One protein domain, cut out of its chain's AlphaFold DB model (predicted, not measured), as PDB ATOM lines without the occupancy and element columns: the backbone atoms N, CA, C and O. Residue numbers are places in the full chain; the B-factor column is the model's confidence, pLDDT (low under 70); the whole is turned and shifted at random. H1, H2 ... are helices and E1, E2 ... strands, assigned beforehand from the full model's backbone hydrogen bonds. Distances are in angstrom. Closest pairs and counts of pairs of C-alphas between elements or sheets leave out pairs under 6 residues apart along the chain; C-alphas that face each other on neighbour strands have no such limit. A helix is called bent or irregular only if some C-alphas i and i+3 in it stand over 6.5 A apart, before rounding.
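What this domain is: This is residues 185 to 266 of the 423 residues of an uncharacterized protein of Akkermansia glycaniphila (UniProt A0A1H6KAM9). A long, strongly twisted sheet of three strands has H1 and H2 over one face, with its other face bare, and a helical hairpin of H4 and H5 prolongs it beyond the end where E2 leaves and E3 enters. H1 lies toward the opposite end of the long axis from that hairpin. The printed part has 82 residues, with five named helices and three named strands in the order H1 H2 H3 E1 E2 H4 H5 E3; the sheet order is E1 E2 E3, antiparallel, and the class is mixed, helices and strands. The whole is loose, with a radius of gyration of the C-alphas of 15.5 A, and elongated, spanning 49 by 26 by 19 A.

How they stand to each other: Begin at the inner strand E2, residues 223 to 231, which bends by 61 degrees at residue 227. On one side of it find the edge strand E1, residues 213 to 220, which bends by 52 degrees at residue 217; the two form a hairpin, with N 216 and O 227 within hydrogen-bond range at 2.9 A. On the other side is edge strand E3, residues 258 to 266, antiparallel to E2, where N 228 and O 261 are 2.9 A apart. Look next at H2, residues 197 to 202, over E1 at a height over the sheet of 8.8 A; it runs along the strands, at 19 degrees to E1 on the local plane, and the closest C-alphas are those of Glu 201 and Tyr 215, 5.3 A apart. H1, residues 185 to 194, is on the same face, over E3 at a height of 8.9 A and slantwise to the strands, at 50 degrees to E3 on the local plane; its closest C-alphas with E3 are those of Arg 190 and Met 265, 7.1 A apart. H3, residues 206 to 209, only grazes the sheet, as does H4, residues 232 to 242, with its residues 232 to 235. H5, residues 245 to 256, is not on the sheet; it touches H4, closest at the C-alphas of Lys 233 and Asn 255, 3.9 A apart, in a helical hairpin with a shallow tilt of 18 degrees, opposite ways. Every O i to N i+4 pair is within hydrogen-bond range in H2 and H4, against 5 of 6 in H1 and 4 of 8 in H5, while H3 is too short for such a pair.

Where its parts are: Find C-alpha 223 at (221.193, 232.348, 250.457); from there E2 runs 22.7 A to C-alpha 231. E1 measures 19.7 A and E3 25.6 A, ending at C-alpha 266, (228.904, 229.189, 253.925). H1 begins at C-alpha 185, (241.420, 233.157, 253.934), and is 14.4 A long; H4 is 15.2 A and H5 19.5 A. H5 is irregular: C-alphas 253 and 256 are 7.1 A apart.

The domain as a whole: The two C-alphas farthest apart are those of Ala 187 and Pro 245, at 48.9 A. The printed part has no cut, and its links are tight. Its mean pLDDT is 89.3, and no printed residue is under 70.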
ATOM      1  N   ARG A 185     241.916 232.763 255.253       95.44
ATOM      2  CA  ARG A 185     241.420 233.157 253.934       95.44
ATOM      3  C   ARG A 185     239.908 233.357 253.948       95.44
ATOM      4  O   ARG A 185     239.443 234.346 253.385       95.44
ATOM      5  N   ALA A 186     239.162 232.490 254.628       96.44
ATOM      6  CA  ALA A 186     237.725 232.630 254.825       96.44
ATOM      7  C   ALA A 186     237.382 233.971 255.487       96.44
ATOM      8  O   ALA A 186     236.513 234.685 254.990       96.44
ATOM      9  N   ALA A 187     238.107 234.364 256.541       94.69
ATOM     10  CA  ALA A 187     237.920 235.655 257.201       94.69
ATOM     11  C   ALA A 187     238.135 236.839 256.238       94.69
ATOM     12  O   ALA A 187     237.288 237.727 256.156       94.69
ATOM     13  N   LYS A 188     239.216 236.819 255.442       92.94
ATOM     14  CA  LYS A 188     239.491 237.863 254.433       92.94
ATOM     15  C   LYS A 188     238.391 237.948 253.374       92.94
ATOM     16  O   LYS A 188     237.978 239.043 253.007       92.94
ATOM     17  N   VAL A 189     237.909 236.806 252.883       92.31
ATOM     18  CA  VAL A 189     236.833 236.772 251.884       92.31
ATOM     19  C   VAL A 189     235.523 237.288 252.484       92.31
ATOM     20  O   VAL A 189     234.856 238.100 251.850       92.31
ATOM     21  N   ARG A 190     235.175 236.916 253.724       91.94
ATOM     22  CA  ARG A 190     233.970 237.428 254.403       91.94
ATOM     23  C   ARG A 190     233.960 238.952 254.509       91.94
ATOM     24  O   ARG A 190     232.933 239.549 254.214       91.94
ATOM     25  N   MET A 191     235.099 239.589 254.791       89.88
ATOM     26  CA  MET A 191     235.192 241.057 254.801       89.88
ATOM     27  C   MET A 191     234.825 241.693 253.445       89.88
ATOM     28  O   MET A 191     234.219 242.765 253.395       89.88
ATOM     29  N   ILE A 192     235.146 241.030 252.328       85.81
ATOM     30  CA  ILE A 192     234.728 241.478 250.988       85.81
ATOM     31  C   ILE A 192     233.207 241.344 250.845       85.81
ATOM     32  O   ILE A 192     232.549 242.259 250.356       85.81
ATOM     33  N   PHE A 193     232.624 240.242 251.321       86.06
ATOM     34  CA  PHE A 193     231.172 240.039 251.310       86.06
ATOM     35  C   PHE A 193     230.410 240.968 252.256       86.06
ATOM     36  O   PHE A 193     229.247 241.260 252.000       86.06
ATOM     37  N   GLU A 194     231.041 241.468 253.312       85.94
ATOM     38  CA  GLU A 194     230.472 242.470 254.220       85.94
ATOM     39  C   GLU A 194     230.577 243.896 253.656       85.94
ATOM     40  O   GLU A 194     229.856 244.793 254.092       85.94
ATOM     41  N   SER A 195     231.421 244.112 252.643       83.50
ATOM     42  CA  SER A 195     231.559 245.411 251.983       83.50
ATOM     43  C   SER A 195     230.291 245.795 251.209       83.50
ATOM     44  O   SER A 195     229.561 244.941 250.689       83.50
ATOM     45  N   SER A 196     230.024 247.103 251.116       78.81
ATOM     46  CA  SER A 196     228.879 247.622 250.364       78.81
ATOM     47  C   SER A 196     228.987 247.271 248.877       78.81
ATOM     48  O   SER A 196     230.081 247.242 248.308       78.81
ATOM     49  N   GLY A 197     227.843 247.046 248.226       80.62
ATOM     50  CA  GLY A 197     227.797 246.771 246.789       80.62
ATOM     51  C   GLY A 197     228.450 247.868 245.942       80.62
ATOM     52  O   GLY A 197     229.145 247.566 244.980       80.62
ATOM     53  N   GLN A 198     228.340 249.133 246.368       77.25
ATOM     54  CA  GLN A 198     228.985 250.280 245.715       77.25
ATOM     55  C   GLN A 198     230.516 250.183 245.713       77.25
ATOM     56  O   GLN A 198     231.150 250.523 244.715       77.25
ATOM     57  N   ASN A 199     231.118 249.686 246.798       82.44
ATOM     58  CA  ASN A 199     232.566 249.489 246.853       82.44
ATOM     59  C   ASN A 199     233.003 248.409 245.857       82.44
ATOM     60  O   ASN A 199     234.009 248.581 245.175       82.44
ATOM     61  N   ILE A 200     232.233 247.324 245.740       80.38
ATOM     62  CA  ILE A 200     232.517 246.222 244.810       80.38
ATOM     63  C   ILE A 200     232.300 246.667 243.358       80.38
ATOM     64  O   ILE A 200     233.123 246.379 242.494       80.38
ATOM     65  N   GLU A 201     231.236 247.418 243.080       84.38
ATOM     66  CA  GLU A 201     230.967 247.978 241.752       84.38
ATOM     67  C   GLU A 201     232.065 248.953 241.298       84.38
ATOM     68  O   GLU A 201     232.440 248.977 240.119       84.38
ATOM     69  N   GLY A 202     232.639 249.706 242.241       83.38
ATOM     70  CA  GLY A 202     233.802 250.559 242.010       83.38
ATOM     71  C   GLY A 202     235.039 249.793 241.525       83.38
ATOM     72  O   GLY A 202     235.813 250.344 240.744       83.38
ATOM     73  N   LEU A 203     235.187 248.518 241.912       85.06
ATOM     74  CA  LEU A 203     236.291 247.651 241.479       85.06
ATOM     75  C   LEU A 203     236.125 247.127 240.048       85.06
ATOM     76  O   LEU A 203     237.103 246.660 239.468       85.06
ATOM     77  N   ILE A 204     234.922 247.190 239.463       87.62
ATOM     78  CA  ILE A 204     234.699 246.775 238.074       87.62
ATOM     79  C   ILE A 204     235.335 247.832 237.158       87.62
ATOM     80  O   ILE A 204     234.894 248.981 237.176       87.62
ATOM     81  N   PRO A 205     236.338 247.500 236.327       89.75
ATOM     82  CA  PRO A 205     236.949 248.486 235.441       89.75
ATOM     83  C   PRO A 205     235.918 249.120 234.500       89.75
ATOM     84  O   PRO A 205     235.007 248.445 234.013       89.75
ATOM     85  N   GLU A 206     236.078 250.409 234.198       89.00
ATOM     86  CA  GLU A 206     235.133 251.164 233.358       89.00
ATOM     87  C   GLU A 206     234.891 250.495 231.999       89.00
ATOM     88  O   GLU A 206     233.753 250.385 231.546       89.00
ATOM     89  N   TYR A 207     235.952 249.952 231.402       87.25
ATOM     90  CA  TYR A 207     235.891 249.167 230.173       87.25
ATOM     91  C   TYR A 207     234.875 248.014 230.235       87.25
ATOM     92  O   TYR A 207     234.122 247.806 229.285       87.25
ATOM     93  N   PHE A 208     234.811 247.285 231.353       89.12
ATOM     94  CA  PHE A 208     233.848 246.200 231.543       89.12
ATOM     95  C   PHE A 208     232.436 246.732 231.808       89.12
ATOM     96  O   PHE A 208     231.472 246.193 231.264       89.12
ATOM     97  N   ARG A 209     232.297 247.829 232.566       89.44
ATOM     98  CA  ARG A 209     230.992 248.477 232.797       89.44
ATOM     99  C   ARG A 209     230.346 248.940 231.491       89.44
ATOM    100  O   ARG A 209     229.178 248.647 231.240       89.44
ATOM    101  N   ASN A 210     231.133 249.557 230.611       88.62
ATOM    102  CA  ASN A 210     230.689 250.013 229.289       88.62
ATOM    103  C   ASN A 210     230.284 248.860 228.349       88.62
ATOM    104  O   ASN A 210     229.621 249.092 227.340       88.62
ATOM    105  N   ARG A 211     230.652 247.618 228.689       90.75
ATOM    106  CA  ARG A 211     230.337 246.387 227.948       90.75
ATOM    107  C   ARG A 211     229.266 245.526 228.617       90.75
ATOM    108  O   ARG A 211     229.047 244.397 228.196       90.75
ATOM    109  N   GLY A 212     228.579 246.056 229.629       90.50
ATOM    110  CA  GLY A 212     227.432 245.399 230.255       90.50
ATOM    111  C   GLY A 212     227.729 244.635 231.542       90.50
ATOM    112  O   GLY A 212     226.808 244.021 232.071       90.50
ATOM    113  N   CYS A 213     228.952 244.689 232.080       93.94
ATOM    114  CA  CYS A 213     229.241 244.134 233.403       93.94
ATOM    115  C   CYS A 213     228.695 245.064 234.491       93.94
ATOM    116  O   CYS A 213     229.133 246.208 234.616       93.94
ATOM    117  N   LYS A 214     227.756 244.575 235.297       92.75
ATOM    118  CA  LYS A 214     227.125 245.324 236.390       92.75
ATOM    119  C   LYS A 214     227.222 244.523 237.674       92.75
ATOM    120  O   LYS A 214     227.089 243.302 237.645       92.75
ATOM    121  N   TYR A 215     227.427 245.200 238.797       93.50
ATOM    122  CA  TYR A 215     227.309 244.544 240.091       93.50
ATOM    123  C   TYR A 215     225.864 244.076 240.319       93.50
ATOM    124  O   TYR A 215     224.914 244.718 239.870       93.50
ATOM    125  N   THR A 216     225.700 242.942 240.995       93.81
ATOM    126  CA  THR A 216     224.389 242.400 241.354       93.81
ATOM    127  C   THR A 216     224.455 241.671 242.691       93.81
ATOM    128  O   THR A 216     225.465 241.054 243.037       93.81
ATOM    129  N   GLU A 217     223.352 241.705 243.430       94.56
ATOM    130  CA  GLU A 217     223.164 240.956 244.668       94.56
ATOM    131  C   GLU A 217     221.699 240.537 244.818       94.56
ATOM    132  O   GLU A 217     220.806 241.155 244.238       94.56
ATOM    133  N   GLY A 218     221.443 239.460 245.556       93.88
ATOM    134  CA  GLY A 218     220.093 238.924 245.703       93.88
ATOM    135  C   GLY A 218     220.039 237.658 246.546       93.88
ATOM    136  O   GLY A 218     221.065 237.051 246.849       93.88
ATOM    137  N   THR A 219     218.830 237.263 246.947       95.12
ATOM    138  CA  THR A 219     218.623 236.001 247.669       95.12
ATOM    139  C   THR A 219     218.188 234.913 246.696       95.12
ATOM    140  O   THR A 219     217.078 234.974 246.183       95.12
ATOM    141  N   PHE A 220     219.029 233.899 246.501       93.50
ATOM    142  CA  PHE A 220     218.776 232.766 245.606       93.50
ATOM    143  C   PHE A 220     219.042 231.458 246.345       93.50
ATOM    144  O   PHE A 220     220.000 231.356 247.120       93.50
ATOM    145  N   SER A 221     218.188 230.450 246.153       88.19
ATOM    146  CA  SER A 221     218.287 229.180 246.893       88.19
ATOM    147  C   SER A 221     218.369 229.360 248.427       88.19
ATOM    148  O   SER A 221     219.036 228.608 249.137       88.19
ATOM    149  N   GLY A 222     217.697 230.394 248.955       89.69
ATOM    150  CA  GLY A 222     217.674 230.723 250.387       89.69
ATOM    151  C   GLY A 222     218.974 231.319 250.944       89.69
ATOM    152  O   GLY A 222     219.154 231.337 252.160       89.69
ATOM    153  N   ARG A 223     219.887 231.780 250.083       92.00
ATOM    154  CA  ARG A 223     221.193 232.348 250.457       92.00
ATOM    155  C   ARG A 223     221.388 233.703 249.806       92.00
ATOM    156  O   ARG A 223     220.847 233.937 248.733       92.00
ATOM    157  N   PHE A 224     222.167 234.571 250.439       93.38
ATOM    158  CA  PHE A 224     222.488 235.883 249.891       93.38
ATOM    159  C   PHE A 224     223.728 235.802 248.997       93.38
ATOM    160  O   PHE A 224     224.812 235.465 249.467       93.38
ATOM    161  N   TRP A 225     223.569 236.129 247.720       95.00
ATOM    162  CA  TRP A 225     224.626 236.085 246.717       95.00
ATOM    163  C   TRP A 225     225.039 237.490 246.299       95.00
ATOM    164  O   TRP A 225     224.208 238.393 246.219       95.00
ATOM    165  N   LYS A 226     226.323 237.648 245.978       94.69
ATOM    166  CA  LYS A 226     226.919 238.870 245.424       94.69
ATOM    167  C   LYS A 226     227.749 238.516 244.201       94.69
ATOM    168  O   LYS A 226     228.380 237.463 244.178       94.69
ATOM    169  N   GLY A 227     227.806 239.391 243.205       94.25
ATOM    170  CA  GLY A 227     228.651 239.145 242.045       94.25
ATOM    171  C   GLY A 227     228.426 240.112 240.899       94.25
ATOM    172  O   GLY A 227     228.130 241.289 241.105       94.25
ATOM    173  N   ILE A 228     228.606 239.603 239.684       94.00
ATOM    174  CA  ILE A 228     228.532 240.382 238.452       94.00
ATOM    175  C   ILE A 228     227.473 239.771 237.541       94.00
ATOM    176  O   ILE A 228     227.445 238.562 237.318       94.00
ATOM    177  N   ARG A 229     226.621 240.631 236.990       95.19
ATOM    178  CA  ARG A 229     225.726 240.328 235.880       95.19
ATOM    179  C   ARG A 229     226.329 240.864 234.588       95.19
ATOM    180  O   ARG A 229     226.715 242.031 234.520       95.19
ATOM    181  N   PHE A 230     226.347 240.032 233.563       94.12
ATOM    182  CA  PHE A 230     226.692 240.377 232.195       94.12
ATOM    183  C   PHE A 230     225.403 240.624 231.410       94.12
ATOM    184  O   PHE A 230     224.613 239.714 231.188       94.12
ATOM    185  N   ASP A 231     225.183 241.876 231.018       93.62
ATOM    186  CA  ASP A 231     224.020 242.323 230.252       93.62
ATOM    187  C   ASP A 231     224.326 242.287 228.746       93.62
ATOM    188  O   ASP A 231     224.978 243.184 228.194       93.62
ATOM    189  N   GLY A 232     223.831 241.246 228.071       91.50
ATOM    190  CA  GLY A 232     224.058 241.020 226.647       91.50
ATOM    191  C   GLY A 232     223.459 242.102 225.747       91.50
ATOM    192  O   GLY A 232     223.986 242.348 224.663       91.50
ATOM    193  N   LYS A 233     222.425 242.826 226.200       92.75
ATOM    194  CA  LYS A 233     221.884 243.987 225.475       92.75
ATOM    195  C   LYS A 233     222.871 245.143 225.467       92.75
ATOM    196  O   LYS A 233     223.086 245.759 224.424       92.75
ATOM    197  N   THR A 234     223.484 245.434 226.611       92.69
ATOM    198  CA  THR A 234     224.506 246.488 226.689       92.69
ATOM    199  C   THR A 234     225.730 246.114 225.842       92.69
ATOM    200  O   THR A 234     226.223 246.953 225.086       92.69
ATOM    201  N   LEU A 235     226.170 244.850 225.880       90.94
ATOM    202  CA  LEU A 235     227.264 244.368 225.031       90.94
ATOM    203  C   LEU A 235     226.933 244.478 223.534       90.94
ATOM    204  O   LEU A 235     227.737 244.998 222.761       90.94
ATOM    205  N   ALA A 236     225.738 244.053 223.120       90.62
ATOM    206  CA  ALA A 236     225.297 244.152 221.731       90.62
ATOM    207  C   ALA A 236     225.259 245.610 221.241       90.62
ATOM    208  O   ALA A 236     225.710 245.899 220.136       90.62
ATOM    209  N   GLN A 237     224.787 246.545 222.074       91.44
ATOM    210  CA  GLN A 237     224.803 247.979 221.759       91.44
ATOM    211  C   GLN A 237     226.222 248.547 221.656       91.44
ATOM    212  O   GLN A 237     226.474 249.410 220.814       91.44
ATOM    213  N   TYR A 238     227.144 248.086 222.504       90.19
ATOM    214  CA  TYR A 238     228.551 248.466 222.423       90.19
ATOM    215  C   TYR A 238     229.160 248.008 221.091       90.19
ATOM    216  O   TYR A 238     229.747 248.826 220.384       90.19
ATOM    217  N   VAL A 239     228.974 246.741 220.712       89.00
ATOM    218  CA  VAL A 239     229.486 246.192 219.442       89.00
ATOM    219  C   VAL A 239     228.847 246.898 218.246       89.00
ATOM    220  O   VAL A 239     229.546 247.293 217.319       89.00
ATOM    221  N   GLN A 240     227.540 247.170 218.297       89.25
ATOM    222  CA  GLN A 240     226.837 247.890 217.234       89.25
ATOM    223  C   GLN A 240     227.441 249.274 216.936       89.25
ATOM    224  O   GLN A 240     227.413 249.722 215.795       89.25
ATOM    225  N   LYS A 241     227.982 249.958 217.951       89.38
ATOM    226  CA  LYS A 241     228.592 251.286 217.799       89.38
ATOM    227  C   LYS A 241     230.063 251.247 217.387       89.38
ATOM    228  O   LYS A 241     230.536 252.225 216.823       89.38
ATOM    229  N   ASN A 242     230.780 250.170 217.713       88.12
ATOM    230  CA  ASN A 242     232.246 250.141 217.681       88.12
ATOM    231  C   ASN A 242     232.834 249.050 216.771       88.12
ATOM    232  O   ASN A 242     234.050 248.882 216.758       88.12
ATOM    233  N   SER A 243     232.012 248.287 216.046       85.75
ATOM    234  CA  SER A 243     232.478 247.141 215.253       85.75
ATOM    235  C   SER A 243     231.910 247.128 213.825       85.75
ATOM    236  O   SER A 243     230.840 247.699 213.593       85.75
ATOM    237  N   PRO A 244     232.593 246.471 212.867       81.88
ATOM    238  CA  PRO A 244     232.117 246.291 211.493       81.88
ATOM    239  C   PRO A 244     230.736 245.614 211.382       81.88
ATOM    240  O   PRO A 244     230.383 244.819 212.257       81.88
ATOM    241  N   PRO A 245     229.960 245.858 210.301       82.44
ATOM    242  CA  PRO A 245     228.580 245.374 210.151       82.44
ATOM    243  C   PRO A 245     228.361 243.870 210.376       82.44
ATOM    244  O   PRO A 245     227.348 243.496 210.968       82.44
ATOM    245  N   HIS A 246     229.295 243.011 209.955       75.31
ATOM    246  CA  HIS A 246     229.178 241.558 210.133       75.31
ATOM    247  C   HIS A 246     229.176 241.155 211.624       75.31
ATOM    248  O   HIS A 246     228.349 240.343 212.040       75.31
ATOM    249  N   TYR A 247     229.983 241.811 212.470       80.69
ATOM    250  CA  TYR A 247     229.941 241.608 213.922       80.69
ATOM    251  C   TYR A 247     228.648 242.156 214.539       80.69
ATOM    252  O   TYR A 247     228.110 241.566 215.476       80.69
ATOM    253  N   GLN A 248     228.110 243.263 214.019       85.69
ATOM    254  CA  GLN A 248     226.883 243.862 214.560       85.69
ATOM    255  C   GLN A 248     225.678 242.918 214.446       85.69
ATOM    256  O   GLN A 248     224.886 242.813 215.386       85.69
ATOM    257  N   GLU A 249     225.532 242.231 213.307       81.19
ATOM    258  CA  GLU A 249     224.455 241.259 213.080       81.19
ATOM    259  C   GLU A 249     224.557 240.081 214.053       81.19
ATOM    260  O   GLU A 249     223.588 239.736 214.734       81.19
ATOM    261  N   MET A 250     225.760 239.522 214.173       82.81
ATOM    262  CA  MET A 250     226.046 238.390 215.042       82.81
ATOM    263  C   MET A 250     225.758 238.717 216.518       82.81
ATOM    264  O   MET A 250     224.991 238.015 217.186       82.81
ATOM    265  N   PHE A 251     226.300 239.826 217.028       84.19
ATOM    266  CA  PHE A 251     226.137 240.219 218.430       84.19
ATOM    267  C   PHE A 251     224.719 240.691 218.770       84.19
ATOM    268  O   PHE A 251     224.345 240.687 219.944       84.19
ATOM    269  N   ARG A 252     223.868 241.006 217.781       83.62
ATOM    270  CA  ARG A 252     222.444 241.291 218.030       83.62
ATOM    271  C   ARG A 252     221.738 240.122 218.722       83.62
ATOM    272  O   ARG A 252     220.793 240.354 219.481       83.62
ATOM    273  N   ARG A 253     222.205 238.885 218.510       84.06
ATOM    274  CA  ARG A 253     221.671 237.675 219.157       84.06
ATOM    275  C   ARG A 253     221.887 237.666 220.680       84.06
ATOM    276  O   ARG A 253     221.103 237.039 221.386       84.06
ATOM    277  N   LEU A 254     222.852 238.432 221.206       84.88
ATOM    278  CA  LEU A 254     223.084 238.576 222.651       84.88
ATOM    279  C   LEU A 254     222.069 239.483 223.356       84.88
ATOM    280  O   LEU A 254     222.009 239.472 224.580       84.88
ATOM    281  N   ASN A 255     221.229 240.236 222.634       84.44
ATOM    282  CA  ASN A 255     220.312 241.223 223.232       84.44
ATOM    283  C   ASN A 255     219.336 240.665 224.281       84.44
ATOM    284  O   ASN A 255     218.738 241.439 225.026       84.44
ATOM    285  N   LYS A 256     219.116 239.349 224.296       82.94
ATOM    286  CA  LYS A 256     218.230 238.666 225.248       82.94
ATOM    287  C   LYS A 256     218.985 237.817 226.270       82.94
ATOM    288  O   LYS A 256     218.344 237.084 227.013       82.94
ATOM    289  N   ARG A 257     220.317 237.863 226.265       88.19
ATOM    290  CA  ARG A 257     221.150 237.079 227.169       88.19
ATOM    291  C   ARG A 257     221.530 237.892 228.384       88.19
ATOM    292  O   ARG A 257     221.996 239.023 228.267       88.19
ATOM    293  N   GLU A 258     221.370 237.263 229.530       92.50
ATOM    294  CA  GLU A 258     221.969 237.686 230.777       92.50
ATOM    295  C   GLU A 258     222.696 236.481 231.351       92.50
ATOM    296  O   GLU A 258     222.176 235.372 231.298       92.50
ATOM    297  N   THR A 259     223.891 236.712 231.874       94.00
ATOM    298  CA  THR A 259     224.681 235.679 232.539       94.00
ATOM    299  C   THR A 259     225.196 236.253 233.844       94.00
ATOM    300  O   THR A 259     225.505 237.440 233.944       94.00
ATOM    301  N   TYR A 260     225.285 235.421 234.863       95.81
ATOM    302  CA  TYR A 260     225.587 235.810 236.224       95.81
ATOM    303  C   TYR A 260     226.795 235.020 236.707       95.81
ATOM    304  O   TYR A 260     226.798 233.797 236.632       95.81
ATOM    305  N   LEU A 261     227.803 235.721 237.224       96.12
ATOM    306  CA  LEU A 261     228.873 235.142 238.027       96.12
ATOM    307  C   LEU A 261     228.650 235.588 239.469       96.12
ATOM    308  O   LEU A 261     228.961 236.726 239.827       96.12
ATOM    309  N   LEU A 262     228.066 234.709 240.273       96.00
ATOM    310  CA  LEU A 262     227.671 234.992 241.649       96.00
ATOM    311  C   LEU A 262     228.505 234.183 242.620       96.00
ATOM    312  O   LEU A 262     228.945 233.082 242.316       96.00
ATOM    313  N   ALA A 263     228.674 234.707 243.822       96.56
ATOM    314  CA  ALA A 263     229.306 233.988 244.903       96.56
ATOM    315  C   ALA A 263     228.566 234.198 246.230       96.56
ATOM    316  O   ALA A 263     227.839 235.176 246.409       96.56
ATOM    317  N   THR A 264     228.743 233.260 247.155       95.50
ATOM    318  CA  THR A 264     228.254 233.310 248.537       95.50
ATOM    319  C   THR A 264     229.235 232.581 249.452       95.50
ATOM    320  O   THR A 264     229.968 231.692 249.018       95.50
ATOM    321  N   MET A 265     229.219 232.922 250.739       95.12
ATOM    322  CA  MET A 265     229.952 232.192 251.775       95.12
ATOM    323  C   MET A 265     229.020 231.244 252.543       95.12
ATOM    324  O   MET A 265     227.872 231.590 252.827       95.12
ATOM    325  N   GLN A 266     229.517 230.066 252.921       92.62
ATOM    326  CA  GLN A 266     228.904 229.189 253.925       92.62
ATOM    327  C   GLN A 266     229.994 228.653 254.851       92.62
ATOM    328  O   GLN A 266     230.764 227.778 254.464       92.62
TER     329      GLN A 266